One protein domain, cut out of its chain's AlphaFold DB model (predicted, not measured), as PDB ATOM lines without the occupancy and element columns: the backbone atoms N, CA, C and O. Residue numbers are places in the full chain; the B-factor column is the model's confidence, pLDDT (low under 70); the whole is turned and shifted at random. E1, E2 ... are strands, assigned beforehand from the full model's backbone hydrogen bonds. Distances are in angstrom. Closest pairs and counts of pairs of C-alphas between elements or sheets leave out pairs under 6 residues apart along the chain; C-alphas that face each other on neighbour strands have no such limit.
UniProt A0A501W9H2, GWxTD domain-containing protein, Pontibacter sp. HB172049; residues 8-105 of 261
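Overview. This is residues 8 to 105 of the 261 residues of the protein "GWxTD domain-containing protein" of Pontibacter sp. HB172049 (UniProt A0A501W9H2). With little regular structure, this domain has the five-strand sheet E2 E8 E7 E4 E5, curled like part of a barrel, and a small sheet E1 E3 E6 towards its open side; residues 54 to 60 stick out on a long loop. The printed part has 98 residues with eight named strands, E1 to E8, the larger sheet mixed, the smaller antiparallel; the class is all strand, with 38 residues named. It is loose, radius of gyration of the C-alphas 15.7 A, spanning 51 by 27 by 21 A.

Along the chain. E2 is residues 21 to 23, E8 99 to 104, E7 87 to 91, E4 39 to 45, 19.7 A long, and E5 71 to 76. E1 is 8 to 10, from C-alpha 8 at (2.028, -47.035, -15.068), E3 27 to 31, E6 80 to 82. E8 ends at C-alpha 104 (7.271, -51.940, -30.320).

Arrangement. E4 and E5 form a hairpin, with N 42 and O 73 within hydrogen-bond range, 3.0 A. E2 and E8 are parallel, N 22 and O 102 2.9 A apart. E3 and E6 are antiparallel, N 81 and O 28 2.8 A apart.

Size, cuts and confidence. The printed part has no cut. The E4 to E5 link is long. Residues 35 and 61 to 64 have pLDDT under 70.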
ATOM      1  N   LEU A   8       1.224 -45.957 -14.490       92.00
ATOM      2  CA  LEU A   8       2.028 -47.035 -15.068       92.00
ATOM      3  C   LEU A   8       3.494 -46.844 -14.691       92.00
ATOM      4  O   LEU A   8       4.062 -45.769 -14.913       92.00
ATOM      5  N   VAL A   9       4.106 -47.899 -14.170       93.94
ATOM      6  CA  VAL A   9       5.489 -47.921 -13.691       93.94
ATOM      7  C   VAL A   9       6.244 -49.048 -14.384       93.94
ATOM      8  O   VAL A   9       5.708 -50.140 -14.557       93.94
ATOM      9  N   ARG A  10       7.499 -48.816 -14.776       95.25
ATOM     10  CA  ARG A  10       8.359 -49.881 -15.316       95.25
ATOM     11  C   ARG A  10       8.761 -50.830 -14.190       95.25
ATOM     12  O   ARG A  10       9.426 -50.400 -13.250       95.25
ATOM     13  N   ALA A  11       8.429 -52.115 -14.306       94.19
ATOM     14  CA  ALA A  11       8.722 -53.109 -13.270       94.19
ATOM     15  C   ALA A  11      10.227 -53.204 -12.964       94.19
ATOM     16  O   ALA A  11      10.623 -53.278 -11.808       94.19
ATOM     17  N   ALA A  12      11.068 -53.118 -14.000       93.75
ATOM     18  CA  ALA A  12      12.520 -53.240 -13.870       93.75
ATOM     19  C   ALA A  12      13.188 -52.087 -13.099       93.75
ATOM     20  O   ALA A  12      14.263 -52.274 -12.540       93.75
ATOM     21  N   THR A  13      12.597 -50.886 -13.096       93.62
ATOM     22  CA  THR A  13      13.231 -49.687 -12.512       93.62
ATOM     23  C   THR A  13      12.422 -49.042 -11.395       93.62
ATOM     24  O   THR A  13      12.940 -48.160 -10.714       93.62
ATOM     25  N   GLY A  14      11.147 -49.409 -11.238       91.94
ATOM     26  CA  GLY A  14      10.220 -48.740 -10.327       91.94
ATOM     27  C   GLY A  14       9.889 -47.295 -10.722       91.94
ATOM     28  O   GLY A  14       9.222 -46.598  -9.964       91.94
ATOM     29  N   LYS A  15      10.338 -46.821 -11.896       92.62
ATOM     30  CA  LYS A  15      10.113 -45.440 -12.343       92.62
ATOM     31  C   LYS A  15       8.801 -45.297 -13.117       92.62
ATOM     32  O   LYS A  15       8.457 -46.204 -13.886       92.62
ATOM     33  N   PRO A  16       8.100 -44.156 -12.983       93.31
ATOM     34  CA  PRO A  16       6.935 -43.860 -13.803       93.31
ATOM     35  C   PRO A  16       7.254 -43.943 -15.298       93.31
ATOM     36  O   PRO A  16       8.306 -43.485 -15.746       93.31
ATOM     37  N   LEU A  17       6.327 -44.499 -16.073       92.50
ATOM     38  CA  LEU A  17       6.384 -44.475 -17.529       92.50
ATOM     39  C   LEU A  17       5.984 -43.074 -18.009       92.50
ATOM     40  O   LEU A  17       4.793 -42.774 -18.117       92.50
ATOM     41  N   PHE A  18       6.961 -42.205 -18.262       89.12
ATOM     42  CA  PHE A  18       6.711 -40.870 -18.819       89.12
ATOM     43  C   PHE A  18       6.633 -40.880 -20.343       89.12
ATOM     44  O   PHE A  18       5.969 -40.028 -20.929       89.12
ATOM     45  N   GLU A  19       7.294 -41.843 -20.981       91.00
ATOM     46  CA  GLU A  19       7.276 -41.984 -22.429       91.00
ATOM     47  C   GLU A  19       5.956 -42.588 -22.920       91.00
ATOM     48  O   GLU A  19       5.276 -43.334 -22.214       91.00
ATOM     49  N   ASN A  20       5.634 -42.321 -24.186       90.94
ATOM     50  CA  ASN A  20       4.478 -42.911 -24.866       90.94
ATOM     51  C   ASN A  20       4.822 -44.245 -25.543       90.94
ATOM     52  O   ASN A  20       4.127 -44.650 -26.471       90.94
ATOM     53  N   TYR A  21       5.912 -44.906 -25.144       95.88
ATOM     54  CA  TYR A  21       6.325 -46.171 -25.737       95.88
ATOM     55  C   TYR A  21       6.972 -47.126 -24.738       95.88
ATOM     56  O   TYR A  21       7.629 -46.713 -23.778       95.88
ATOM     57  N   ILE A  22       6.824 -48.413 -25.030       96.94
ATOM     58  CA  ILE A  22       7.526 -49.519 -24.384       96.94
ATOM     59  C   ILE A  22       7.885 -50.572 -25.439       96.94
ATOM     60  O   ILE A  22       7.454 -50.488 -26.592       96.94
ATOM     61  N   THR A  23       8.662 -51.573 -25.044       96.94
ATOM     62  CA  THR A  23       8.922 -52.747 -25.880       96.94
ATOM     63  C   THR A  23       8.013 -53.921 -25.522       96.94
ATOM     64  O   THR A  23       7.496 -53.981 -24.409       96.94
ATOM     65  N   THR A  24       7.882 -54.907 -26.412       96.44
ATOM     66  CA  THR A  24       7.177 -56.169 -26.106       96.44
ATOM     67  C   THR A  24       7.828 -56.985 -24.982       96.44
ATOM     68  O   THR A  24       7.226 -57.897 -24.416       96.44
ATOM     69  N   SER A  25       9.081 -56.668 -24.646       95.19
ATOM     70  CA  SER A  25       9.821 -57.284 -23.541       95.19
ATOM     71  C   SER A  25       9.678 -56.515 -22.226       95.19
ATOM     72  O   SER A  25      10.012 -57.053 -21.169       95.19
ATOM     73  N   ASP A  26       9.185 -55.272 -22.269       95.94
ATOM     74  CA  ASP A  26       8.982 -54.472 -21.068       95.94
ATOM     75  C   ASP A  26       7.846 -55.055 -20.222       95.94
ATOM     76  O   ASP A  26       6.837 -55.560 -20.715       95.94
ATOM     77  N   LYS A  27       8.018 -54.943 -18.908       95.62
ATOM     78  CA  LYS A  27       7.017 -55.308 -17.912       95.62
ATOM     79  C   LYS A  27       6.590 -54.063 -17.159       95.62
ATOM     80  O   LYS A  27       7.439 -53.258 -16.754       95.62
ATOM     81  N   LEU A  28       5.285 -53.899 -16.974       95.38
ATOM     82  CA  LEU A  28       4.714 -52.759 -16.266       95.38
ATOM     83  C   LEU A  28       4.033 -53.200 -14.973       95.38
ATOM     84  O   LEU A  28       3.609 -54.341 -14.828       95.38
ATOM     85  N   LEU A  29       3.926 -52.265 -14.041       93.56
ATOM     86  CA  LEU A  29       3.123 -52.369 -12.833       93.56
ATOM     87  C   LEU A  29       2.135 -51.211 -12.819       93.56
ATOM     88  O   LEU A  29       2.460 -50.105 -13.267       93.56
ATOM     89  N   VAL A  30       0.955 -51.457 -12.266       90.44
ATOM     90  CA  VAL A  30      -0.021 -50.409 -11.971       90.44
ATOM     91  C   VAL A  30       0.164 -49.967 -10.520       90.44
ATOM     92  O   VAL A  30       0.382 -50.776  -9.611       90.44
ATOM     93  N   ARG A  31       0.165 -48.652 -10.310       86.00
ATOM     94  CA  ARG A  31       0.283 -47.986  -9.006       86.00
ATOM     95  C   ARG A  31      -0.761 -46.878  -8.894       86.00
ATOM     96  O   ARG A  31      -1.356 -46.504  -9.900       86.00
ATOM     97  N   ASP A  32      -0.964 -46.374  -7.679       73.38
ATOM     98  CA  ASP A  32      -1.811 -45.212  -7.369       73.38
ATOM     99  C   ASP A  32      -3.233 -45.296  -7.947       73.38
ATOM    100  O   ASP A  32      -3.696 -44.386  -8.632       73.38
ATOM    101  N   TYR A  33      -3.907 -46.419  -7.684       72.31
ATOM    102  CA  TYR A  33      -5.272 -46.693  -8.128       72.31
ATOM    103  C   TYR A  33      -6.290 -46.499  -6.995       72.31
ATOM    104  O   TYR A  33      -5.934 -46.484  -5.813       72.31
ATOM    105  N   ASN A  34      -7.567 -46.326  -7.347       72.19
ATOM    106  CA  ASN A  34      -8.643 -46.314  -6.359       72.19
ATOM    107  C   ASN A  34      -8.723 -47.706  -5.707       72.19
ATOM    108  O   ASN A  34      -8.827 -48.672  -6.450       72.19
ATOM    109  N   PRO A  35      -8.722 -47.861  -4.369       69.50
ATOM    110  CA  PRO A  35      -8.739 -49.176  -3.716       69.50
ATOM    111  C   PRO A  35      -9.845 -50.139  -4.184       69.50
ATOM    112  O   PRO A  35      -9.695 -51.349  -4.026       69.50
ATOM    113  N   ASN A  36     -10.932 -49.611  -4.757       74.56
ATOM    114  CA  ASN A  36     -12.039 -50.396  -5.309       74.56
ATOM    115  C   ASN A  36     -11.792 -50.914  -6.740       74.56
ATOM    116  O   ASN A  36     -12.480 -51.840  -7.175       74.56
ATOM    117  N   ASP A  37     -10.830 -50.350  -7.471       77.94
ATOM    118  CA  ASP A  37     -10.482 -50.789  -8.820       77.94
ATOM    119  C   ASP A  37      -9.598 -52.033  -8.725       77.94
ATOM    120  O   ASP A  37      -8.466 -51.989  -8.249       77.94
ATOM    121  N   THR A  38     -10.113 -53.169  -9.179       82.88
ATOM    122  CA  THR A  38      -9.381 -54.448  -9.161       82.88
ATOM    123  C   THR A  38      -8.758 -54.787 -10.511       82.88
ATOM    124  O   THR A  38      -7.858 -55.629 -10.590       82.88
ATOM    125  N   VAL A  39      -9.197 -54.108 -11.574       88.62
ATOM    126  CA  VAL A  39      -8.782 -54.364 -12.952       88.62
ATOM    127  C   VAL A  39      -8.482 -53.074 -13.712       88.62
ATOM    128  O   VAL A  39      -9.145 -52.058 -13.526       88.62
ATOM    129  N   LEU A  40      -7.498 -53.140 -14.606       90.38
ATOM    130  CA  LEU A  40      -7.185 -52.118 -15.598       90.38
ATOM    131  C   LEU A  40      -7.539 -52.652 -16.987       90.38
ATOM    132  O   LEU A  40      -7.052 -53.712 -17.387       90.38
ATOM    133  N   GLN A  41      -8.350 -51.911 -17.737       93.25
ATOM    134  CA  GLN A  41      -8.679 -52.268 -19.116       93.25
ATOM    135  C   GLN A  41      -7.713 -51.618 -20.106       93.25
ATOM    136  O   GLN A  41      -7.247 -50.494 -19.892       93.25
ATOM    137  N   ALA A  42      -7.433 -52.313 -21.207       95.00
ATOM    138  CA  ALA A  42      -6.697 -51.740 -22.324       95.00
ATOM    139  C   ALA A  42      -7.195 -52.269 -23.668       95.00
ATOM    140  O   ALA A  42      -7.350 -53.475 -23.834       95.00
ATOM    141  N   ASP A  43      -7.336 -51.384 -24.646       96.69
ATOM    142  CA  ASP A  43      -7.600 -51.763 -26.032       96.69
ATOM    143  C   ASP A  43      -6.319 -51.683 -26.856       96.69
ATOM    144  O   ASP A  43      -5.617 -50.669 -26.833       96.69
ATOM    145  N   ARG A  44      -6.018 -52.739 -27.613       96.75
ATOM    146  CA  ARG A  44      -4.912 -52.785 -28.573       96.75
ATOM    147  C   ARG A  44      -5.418 -52.479 -29.972       96.75
ATOM    148  O   ARG A  44      -6.358 -53.104 -30.456       96.75
ATOM    149  N   PHE A  45      -4.712 -51.598 -30.663       95.56
ATOM    150  CA  PHE A  45      -4.922 -51.239 -32.060       95.56
ATOM    151  C   PHE A  45      -3.683 -51.607 -32.884       95.56
ATOM    152  O   PHE A  45      -2.551 -51.485 -32.408       95.56
ATOM    153  N   ASN A  46      -3.882 -52.038 -34.131       94.06
ATOM    154  CA  ASN A  46      -2.779 -52.407 -35.024       94.06
ATOM    155  C   ASN A  46      -1.924 -51.186 -35.409       94.06
ATOM    156  O   ASN A  46      -2.456 -50.108 -35.677       94.06
ATOM    157  N   LEU A  47      -0.601 -51.373 -35.517       86.06
ATOM    158  CA  LEU A  47       0.357 -50.348 -35.970       86.06
ATOM    159  C   LEU A  47       0.360 -50.167 -37.495       86.06
ATOM    160  O   LEU A  47       1.402 -50.152 -38.142       86.06
ATOM    161  N   ASP A  48      -0.817 -49.997 -38.080       85.00
ATOM    162  CA  ASP A  48      -0.974 -49.779 -39.518       85.00
ATOM    163  C   ASP A  48      -0.870 -48.283 -39.862       85.00
ATOM    164  O   ASP A  48      -1.820 -47.663 -40.330       85.00
ATOM    165  N   PHE A  49       0.256 -47.641 -39.550       85.06
ATOM    166  CA  PHE A  49       0.431 -46.209 -39.812       85.06
ATOM    167  C   PHE A  49       1.537 -45.961 -40.825       85.06
ATOM    168  O   PHE A  49       2.689 -46.342 -40.623       85.06
ATOM    169  N   MET A  50       1.201 -45.235 -41.890       89.06
ATOM    170  CA  MET A  50       2.183 -44.865 -42.904       89.06
ATOM    171  C   MET A  50       3.231 -43.897 -42.326       89.06
ATOM    172  O   MET A  50       2.881 -42.990 -41.550       89.06
ATOM    173  N   PRO A  51       4.509 -44.028 -42.724       93.31
ATOM    174  CA  PRO A  51       5.517 -43.013 -42.460       93.31
ATOM    175  C   PRO A  51       5.118 -41.644 -43.015       93.31
ATOM    176  O   PRO A  51       4.318 -41.532 -43.944       93.31
ATOM    177  N   ALA A  52       5.672 -40.591 -42.418       93.94
ATOM    178  CA  ALA A  52       5.476 -39.221 -42.866       93.94
ATOM    179  C   ALA A  52       5.798 -39.076 -44.357       93.94
ATOM    180  O   ALA A  52       6.870 -39.473 -44.813       93.94
ATOM    181  N   ALA A  53       4.870 -38.483 -45.109       93.44
ATOM    182  CA  ALA A  53       5.127 -38.111 -46.491       93.44
ATOM    183  C   ALA A  53       6.131 -36.943 -46.543       93.44
ATOM    184  O   ALA A  53       6.093 -36.098 -45.638       93.44
ATOM    185  N   PRO A  54       6.932 -36.829 -47.619       94.81
ATOM    186  CA  PRO A  54       7.876 -35.732 -47.815       94.81
ATOM    187  C   PRO A  54       7.261 -34.339 -47.589       94.81
ATOM    188  O   PRO A  54       6.049 -34.150 -47.777       94.81
ATOM    189  N   PRO A  55       8.069 -33.335 -47.207       96.62
ATOM    190  CA  PRO A  55       7.564 -32.042 -46.749       96.62
ATOM    191  C   PRO A  55       6.834 -31.233 -47.831       96.62
ATOM    192  O   PRO A  55       5.950 -30.441 -47.510       96.62
ATOM    193  N   MET A  56       7.142 -31.463 -49.107       96.12
ATOM    194  CA  MET A  56       6.487 -30.827 -50.257       96.12
ATOM    195  C   MET A  56       5.238 -31.565 -50.758       96.12
ATOM    196  O   MET A  56       4.582 -31.099 -51.689       96.12
ATOM    197  N   SER A  57       4.886 -32.713 -50.166       93.81
ATOM    198  CA  SER A  57       3.723 -33.488 -50.601       93.81
ATOM    199  C   SER A  57       2.432 -32.678 -50.443       93.81
ATOM    200  O   SER A  57       2.003 -32.377 -49.332       93.81
ATOM    201  N   MET A  58       1.762 -32.404 -51.561       90.25
ATOM    202  CA  MET A  58       0.466 -31.707 -51.594       90.25
ATOM    203  C   MET A  58      -0.729 -32.669 -51.544       90.25
ATOM    204  O   MET A  58      -1.866 -32.270 -51.801       90.25
ATOM    205  N   ARG A  59      -0.487 -33.953 -51.244       84.12
ATOM    206  CA  ARG A  59      -1.566 -34.924 -51.029       84.12
ATOM    207  C   ARG A  59      -2.408 -34.463 -49.843       84.12
ATOM    208  O   ARG A  59      -1.860 -34.106 -48.800       84.12
ATOM    209  N   LYS A  60      -3.734 -34.483 -50.001       71.19
ATOM    210  CA  LYS A  60      -4.645 -34.227 -48.882       71.19
ATOM    211  C   LYS A  60      -4.341 -35.231 -47.763       71.19
ATOM    212  O   LYS A  60      -4.143 -36.409 -48.081       71.19
ATOM    213  N   PRO A  61      -4.294 -34.793 -46.491       64.56
ATOM    214  CA  PRO A  61      -4.185 -35.716 -45.375       64.56
ATOM    215  C   PRO A  61      -5.279 -36.783 -45.488       64.56
ATOM    216  O   PRO A  61      -6.401 -36.448 -45.894       64.56
ATOM    217  N   PRO A  62      -4.977 -38.051 -45.168       65.69
ATOM    218  CA  PRO A  62      -6.016 -39.059 -45.077       65.69
ATOM    219  C   PRO A  62      -7.094 -38.577 -44.103       65.69
ATOM    220  O   PRO A  62      -6.794 -37.971 -43.074       65.69
ATOM    221  N   VAL A  63      -8.357 -38.820 -44.456       67.94
ATOM    222  CA  VAL A  63      -9.494 -38.514 -43.582       67.94
ATOM    223  C   VAL A  63      -9.281 -39.243 -42.250       67.94
ATOM    224  O   VAL A  63      -8.827 -40.393 -42.280       67.94
ATOM    225  N   PRO A  64      -9.580 -38.616 -41.092       68.69
ATOM    226  CA  PRO A  64      -9.550 -39.313 -39.815       68.69
ATOM    227  C   PRO A  64     -10.336 -40.618 -39.922       68.69
ATOM    228  O   PRO A  64     -11.524 -40.611 -40.243       68.69
ATOM    229  N   ARG A  65      -9.653 -41.742 -39.710       74.56
ATOM    230  CA  ARG A  65     -10.281 -43.062 -39.729       74.56
ATOM    231  C   ARG A  65     -10.626 -43.475 -38.308       74.56
ATOM    232  O   ARG A  65      -9.796 -43.342 -37.408       74.56
ATOM    233  N   THR A  66     -11.826 -44.008 -38.121       78.69
ATOM    234  CA  THR A  66     -12.185 -44.702 -36.885       78.69
ATOM    235  C   THR A  66     -11.412 -46.013 -36.839       78.69
ATOM    236  O   THR A  66     -11.482 -46.810 -37.775       78.69
ATOM    237  N   LEU A  67     -10.643 -46.222 -35.774       84.81
ATOM    238  CA  LEU A  67      -9.924 -47.471 -35.549       84.81
ATOM    239  C   LEU A  67     -10.771 -48.378 -34.659       84.81
ATOM    240  O   LEU A  67     -11.238 -47.942 -33.611       84.81
ATOM    241  N   ALA A  68     -10.946 -49.630 -35.069       88.75
ATOM    242  CA  ALA A  68     -11.498 -50.665 -34.206       88.75
ATOM    243  C   ALA A  68     -10.382 -51.264 -33.345       88.75
ATOM    244  O   ALA A  68      -9.264 -51.468 -33.834       88.75
ATOM    245  N   ALA A  69     -10.689 -51.557 -32.080       93.50
ATOM    246  CA  ALA A  69      -9.794 -52.333 -31.237       93.50
ATOM    247  C   ALA A  69      -9.593 -53.712 -31.882       93.50
ATOM    248  O   ALA A  69     -10.551 -54.414 -32.198       93.50
ATOM    249  N   ALA A  70      -8.336 -54.089 -32.102       94.81
ATOM    250  CA  ALA A  70      -7.979 -55.426 -32.555       94.81
ATOM    251  C   ALA A  70      -8.178 -56.450 -31.428       94.81
ATOM    252  O   ALA A  70      -8.453 -57.617 -31.699       94.81
ATOM    253  N   GLN A  71      -8.015 -56.018 -30.174       95.94
ATOM    254  CA  GLN A  71      -8.194 -56.847 -28.988       95.94
ATOM    255  C   GLN A  71      -8.373 -55.979 -27.739       95.94
ATOM    256  O   GLN A  71      -7.682 -54.973 -27.597       95.94
ATOM    257  N   THR A  72      -9.224 -56.417 -26.812       96.06
ATOM    258  CA  THR A  72      -9.379 -55.814 -25.480       96.06
ATOM    259  C   THR A  72      -8.744 -56.716 -24.426       96.06
ATOM    260  O   THR A  72      -8.853 -57.942 -24.481       96.06
ATOM    261  N   TYR A  73      -8.074 -56.096 -23.464       94.25
ATOM    262  CA  TYR A  73      -7.362 -56.730 -22.366       94.25
ATOM    263  C   TYR A  73      -7.940 -56.267 -21.031       94.25
ATOM    264  O   TYR A  73      -8.387 -55.130 -20.884       94.25
ATOM    265  N   THR A  74      -7.892 -57.149 -20.037       93.12
ATOM    266  CA  THR A  74      -8.211 -56.839 -18.641       93.12
ATOM    267  C   THR A  74      -7.073 -57.355 -17.773       93.12
ATOM    268  O   THR A  74      -6.809 -58.555 -17.744       93.12
ATOM    269  N   PHE A  75      -6.379 -56.446 -17.096       90.56
ATOM    270  CA  PHE A  75      -5.223 -56.751 -16.260       90.56
ATOM    271  C   PHE A  75      -5.581 -56.592 -14.782       90.56
ATOM    272  O   PHE A  75      -6.103 -55.541 -14.414       90.56
ATOM    273  N   PRO A  76      -5.268 -57.558 -13.907       89.19
ATOM    274  CA  PRO A  76      -5.331 -57.334 -12.467       89.19
ATOM    275  C   PRO A  76      -4.356 -56.219 -12.059       89.19
ATOM    276  O   PRO A  76      -3.174 -56.279 -12.402       89.19
ATOM    277  N   VAL A  77      -4.810 -55.208 -11.308       84.00
ATOM    278  CA  VAL A  77      -3.964 -54.038 -10.953       84.00
ATOM    279  C   VAL A  77      -2.780 -54.381 -10.038       84.00
ATOM    280  O   VAL A  77      -1.821 -53.617  -9.942       84.00
ATOM    281  N   PHE A  78      -2.830 -55.537  -9.377       82.12
ATOM    282  CA  PHE A  78      -1.795 -56.020  -8.462       82.12
ATOM    283  C   PHE A  78      -0.717 -56.873  -9.135       82.12
ATOM    284  O   PHE A  78       0.266 -57.218  -8.480       82.12
ATOM    285  N   ASP A  79      -0.896 -57.219 -10.410       87.19
ATOM    286  CA  ASP A  79      -0.006 -58.121 -11.134       87.19
ATOM    287  C   ASP A  79       0.946 -57.360 -12.074       87.19
ATOM    288  O   ASP A  79       0.846 -56.145 -12.278       87.19
ATOM    289  N   THR A  80       1.907 -58.082 -12.640       92.00
ATOM    290  CA  THR A  80       2.826 -57.578 -13.657       92.00
ATOM    291  C   THR A  80       2.184 -57.645 -15.038       92.00
ATOM    292  O   THR A  80       1.889 -58.714 -15.569       92.00
ATOM    293  N   LEU A  81       2.037 -56.488 -15.675       93.56
ATOM    294  CA  LEU A  81       1.441 -56.351 -16.992       93.56
ATOM    295  C   LEU A  81       2.486 -56.671 -18.059       93.56
ATOM    296  O   LEU A  81       3.589 -56.113 -18.072       93.56
ATOM    297  N   SER A  82       2.106 -57.559 -18.971       93.94
ATOM    298  CA  SER A  82       2.910 -57.980 -20.116       93.94
ATOM    299  C   SER A  82       2.153 -57.672 -21.398       93.94
ATOM    300  O   SER A  82       1.034 -58.149 -21.564       93.94
ATOM    301  N   LEU A  83       2.760 -56.893 -22.294       95.12
ATOM    302  CA  LEU A  83       2.210 -56.580 -23.615       95.12
ATOM    303  C   LEU A  83       3.127 -57.219 -24.658       95.12
ATOM    304  O   LEU A  83       4.122 -56.631 -25.062       95.12
ATOM    305  N   ASP A  84       2.853 -58.464 -25.020       94.19
ATOM    306  CA  ASP A  84       3.703 -59.281 -25.894       94.19
ATOM    307  C   ASP A  84       3.467 -59.031 -27.392       94.19
ATOM    308  O   ASP A  84       4.283 -59.431 -28.225       94.19
ATOM    309  N   GLN A  85       2.386 -58.332 -27.737       95.94
ATOM    310  CA  GLN A  85       2.056 -57.961 -29.106       95.94
ATOM    311  C   GLN A  85       2.362 -56.492 -29.389       95.94
ATOM    312  O   GLN A  85       2.103 -55.599 -28.586       95.94
ATOM    313  N   GLU A  86       2.874 -56.229 -30.587       96.44
ATOM    314  CA  GLU A  86       3.032 -54.868 -31.087       96.44
ATOM    315  C   GLU A  86       1.658 -54.208 -31.283       96.44
ATOM    316  O   GLU A  86       0.669 -54.860 -31.648       96.44
ATOM    317  N   GLY A  87       1.578 -52.903 -31.039       96.44
ATOM    318  CA  GLY A  87       0.304 -52.195 -31.095       96.44
ATOM    319  C   GLY A  87       0.350 -50.811 -30.470       96.44
ATOM    320  O   GLY A  87       1.291 -50.457 -29.764       96.44
ATOM    321  N   VAL A  88      -0.705 -50.036 -30.692       96.06
ATOM    322  CA  VAL A  88      -1.029 -48.905 -29.818       96.06
ATOM    323  C   VAL A  88      -2.005 -49.417 -28.774       96.06
ATOM    324  O   VAL A  88      -3.059 -49.931 -29.131       96.06
ATOM    325  N   TYR A  89      -1.654 -49.301 -27.503       96.25
ATOM    326  CA  TYR A  89      -2.499 -49.697 -26.385       96.25
ATOM    327  C   TYR A  89      -3.101 -48.453 -25.755       96.25
ATOM    328  O   TYR A  89      -2.356 -47.551 -25.378       96.25
ATOM    329  N   LEU A  90      -4.423 -48.404 -25.632       95.12
ATOM    330  CA  LEU A  90      -5.140 -47.350 -24.926       95.12
ATOM    331  C   LEU A  90      -5.659 -47.902 -23.599       95.12
ATOM    332  O   LEU A  90      -6.593 -48.698 -23.578       95.12
ATOM    333  N   PHE A  91      -5.038 -47.487 -22.499       93.25
ATOM    334  CA  PHE A  91      -5.436 -47.872 -21.147       93.25
ATOM    335  C   PHE A  91      -6.584 -46.998 -20.648       93.25
ATOM    336  O   PHE A  91      -6.525 -45.777 -20.808       93.25
ATOM    337  N   ASN A  92      -7.585 -47.616 -20.015       90.00
ATOM    338  CA  ASN A  92      -8.839 -46.988 -19.583       90.00
ATOM    339  C   ASN A  92      -9.471 -46.111 -20.685       90.00
ATOM    340  O   ASN A  92      -9.590 -44.897 -20.501       90.00
ATOM    341  N   PRO A  93      -9.844 -46.700 -21.838       84.69
ATOM    342  CA  PRO A  93     -10.239 -45.964 -23.043       84.69
ATOM    343  C   PRO A  93     -11.452 -45.041 -22.851       84.69
ATOM    344  O   PRO A  93     -11.521 -43.994 -23.488       84.69
ATOM    345  N   GLU A  94     -12.371 -45.382 -21.949       83.88
ATOM    346  CA  GLU A  94     -13.583 -44.596 -21.667       83.88
ATOM    347  C   GLU A  94     -13.382 -43.518 -20.586       83.88
ATOM    348  O   GLU A  94     -14.271 -42.707 -20.329       83.88
ATOM    349  N   ALA A  95     -12.214 -43.487 -19.935       83.31
ATOM    350  CA  ALA A  95     -11.942 -42.565 -18.842       83.31
ATOM    351  C   ALA A  95     -11.235 -41.291 -19.325       83.31
ATOM    352  O   ALA A  95     -10.374 -41.320 -20.201       83.31
ATOM    353  N   ALA A  96     -11.475 -40.173 -18.633       79.69
ATOM    354  CA  ALA A  96     -10.697 -38.941 -18.817       79.69
ATOM    355  C   ALA A  96      -9.196 -39.112 -18.488       79.69
ATOM    356  O   ALA A  96      -8.373 -38.271 -18.837       79.69
ATOM    357  N   THR A  97      -8.835 -40.196 -17.796       78.75
ATOM    358  CA  THR A  97      -7.457 -40.573 -17.457       78.75
ATOM    359  C   THR A  97      -6.867 -41.576 -18.451       78.75
ATOM    360  O   THR A  97      -5.956 -42.325 -18.084       78.75
ATOM    361  N   SER A  98      -7.416 -41.667 -19.665       88.25
ATOM    362  CA  SER A  98      -6.914 -42.594 -20.673       88.25
ATOM    363  C   SER A  98      -5.444 -42.313 -20.995       88.25
ATOM    364  O   SER A  98      -4.955 -41.179 -20.909       88.25
ATOM    365  N   LYS A  99      -4.692 -43.370 -21.308       90.19
ATOM    366  CA  LYS A  99      -3.275 -43.248 -21.658       90.19
ATOM    367  C   LYS A  99      -2.933 -44.179 -22.803       90.19
ATOM    368  O   LYS A  99      -3.058 -45.392 -22.667       90.19
ATOM    369  N   GLY A 100      -2.458 -43.611 -23.906       93.69
ATOM    370  CA  GLY A 100      -1.917 -44.391 -25.006       93.69
ATOM    371  C   GLY A 100      -0.436 -44.715 -24.817       93.69
ATOM    372  O   GLY A 100       0.352 -43.879 -24.367       93.69
ATOM    373  N   VAL A 101      -0.054 -45.937 -25.173       95.56
ATOM    374  CA  VAL A 101       1.331 -46.410 -25.201       95.56
ATOM    375  C   VAL A 101       1.545 -47.205 -26.483       95.56
ATOM    376  O   VAL A 101       0.780 -48.114 -26.795       95.56
ATOM    377  N   VAL A 102       2.595 -46.887 -27.228       96.81
ATOM    378  CA  VAL A 102       3.026 -47.670 -28.387       96.81
ATOM    379  C   VAL A 102       3.943 -48.793 -27.917       96.81
ATOM    380  O   VAL A 102       4.980 -48.542 -27.306       96.81
ATOM    381  N   VAL A 103       3.575 -50.030 -28.214       97.44
ATOM    382  CA  VAL A 103       4.371 -51.223 -27.926       97.44
ATOM    383  C   VAL A 103       5.072 -51.648 -29.208       97.44
ATOM    384  O   VAL A 103       4.419 -51.942 -30.210       97.44
ATOM    385  N   LEU A 104       6.402 -51.644 -29.177       96.62
ATOM    386  CA  LEU A 104       7.271 -51.940 -30.320       96.62
ATOM    387  C   LEU A 104       8.196 -53.127 -30.011       96.62
ATOM    388  O   LEU A 104       8.399 -53.467 -28.846       96.62
ATOM    389  N   PRO A 105       8.775 -53.793 -31.016       94.62
ATOM    390  CA  PRO A 105       9.636 -54.937 -30.767       94.62
ATOM    391  C   PRO A 105      11.044 -54.512 -30.332       94.62
ATOM    392  O   PRO A 105      11.442 -53.346 -30.406       94.62
TER     393      PRO A 105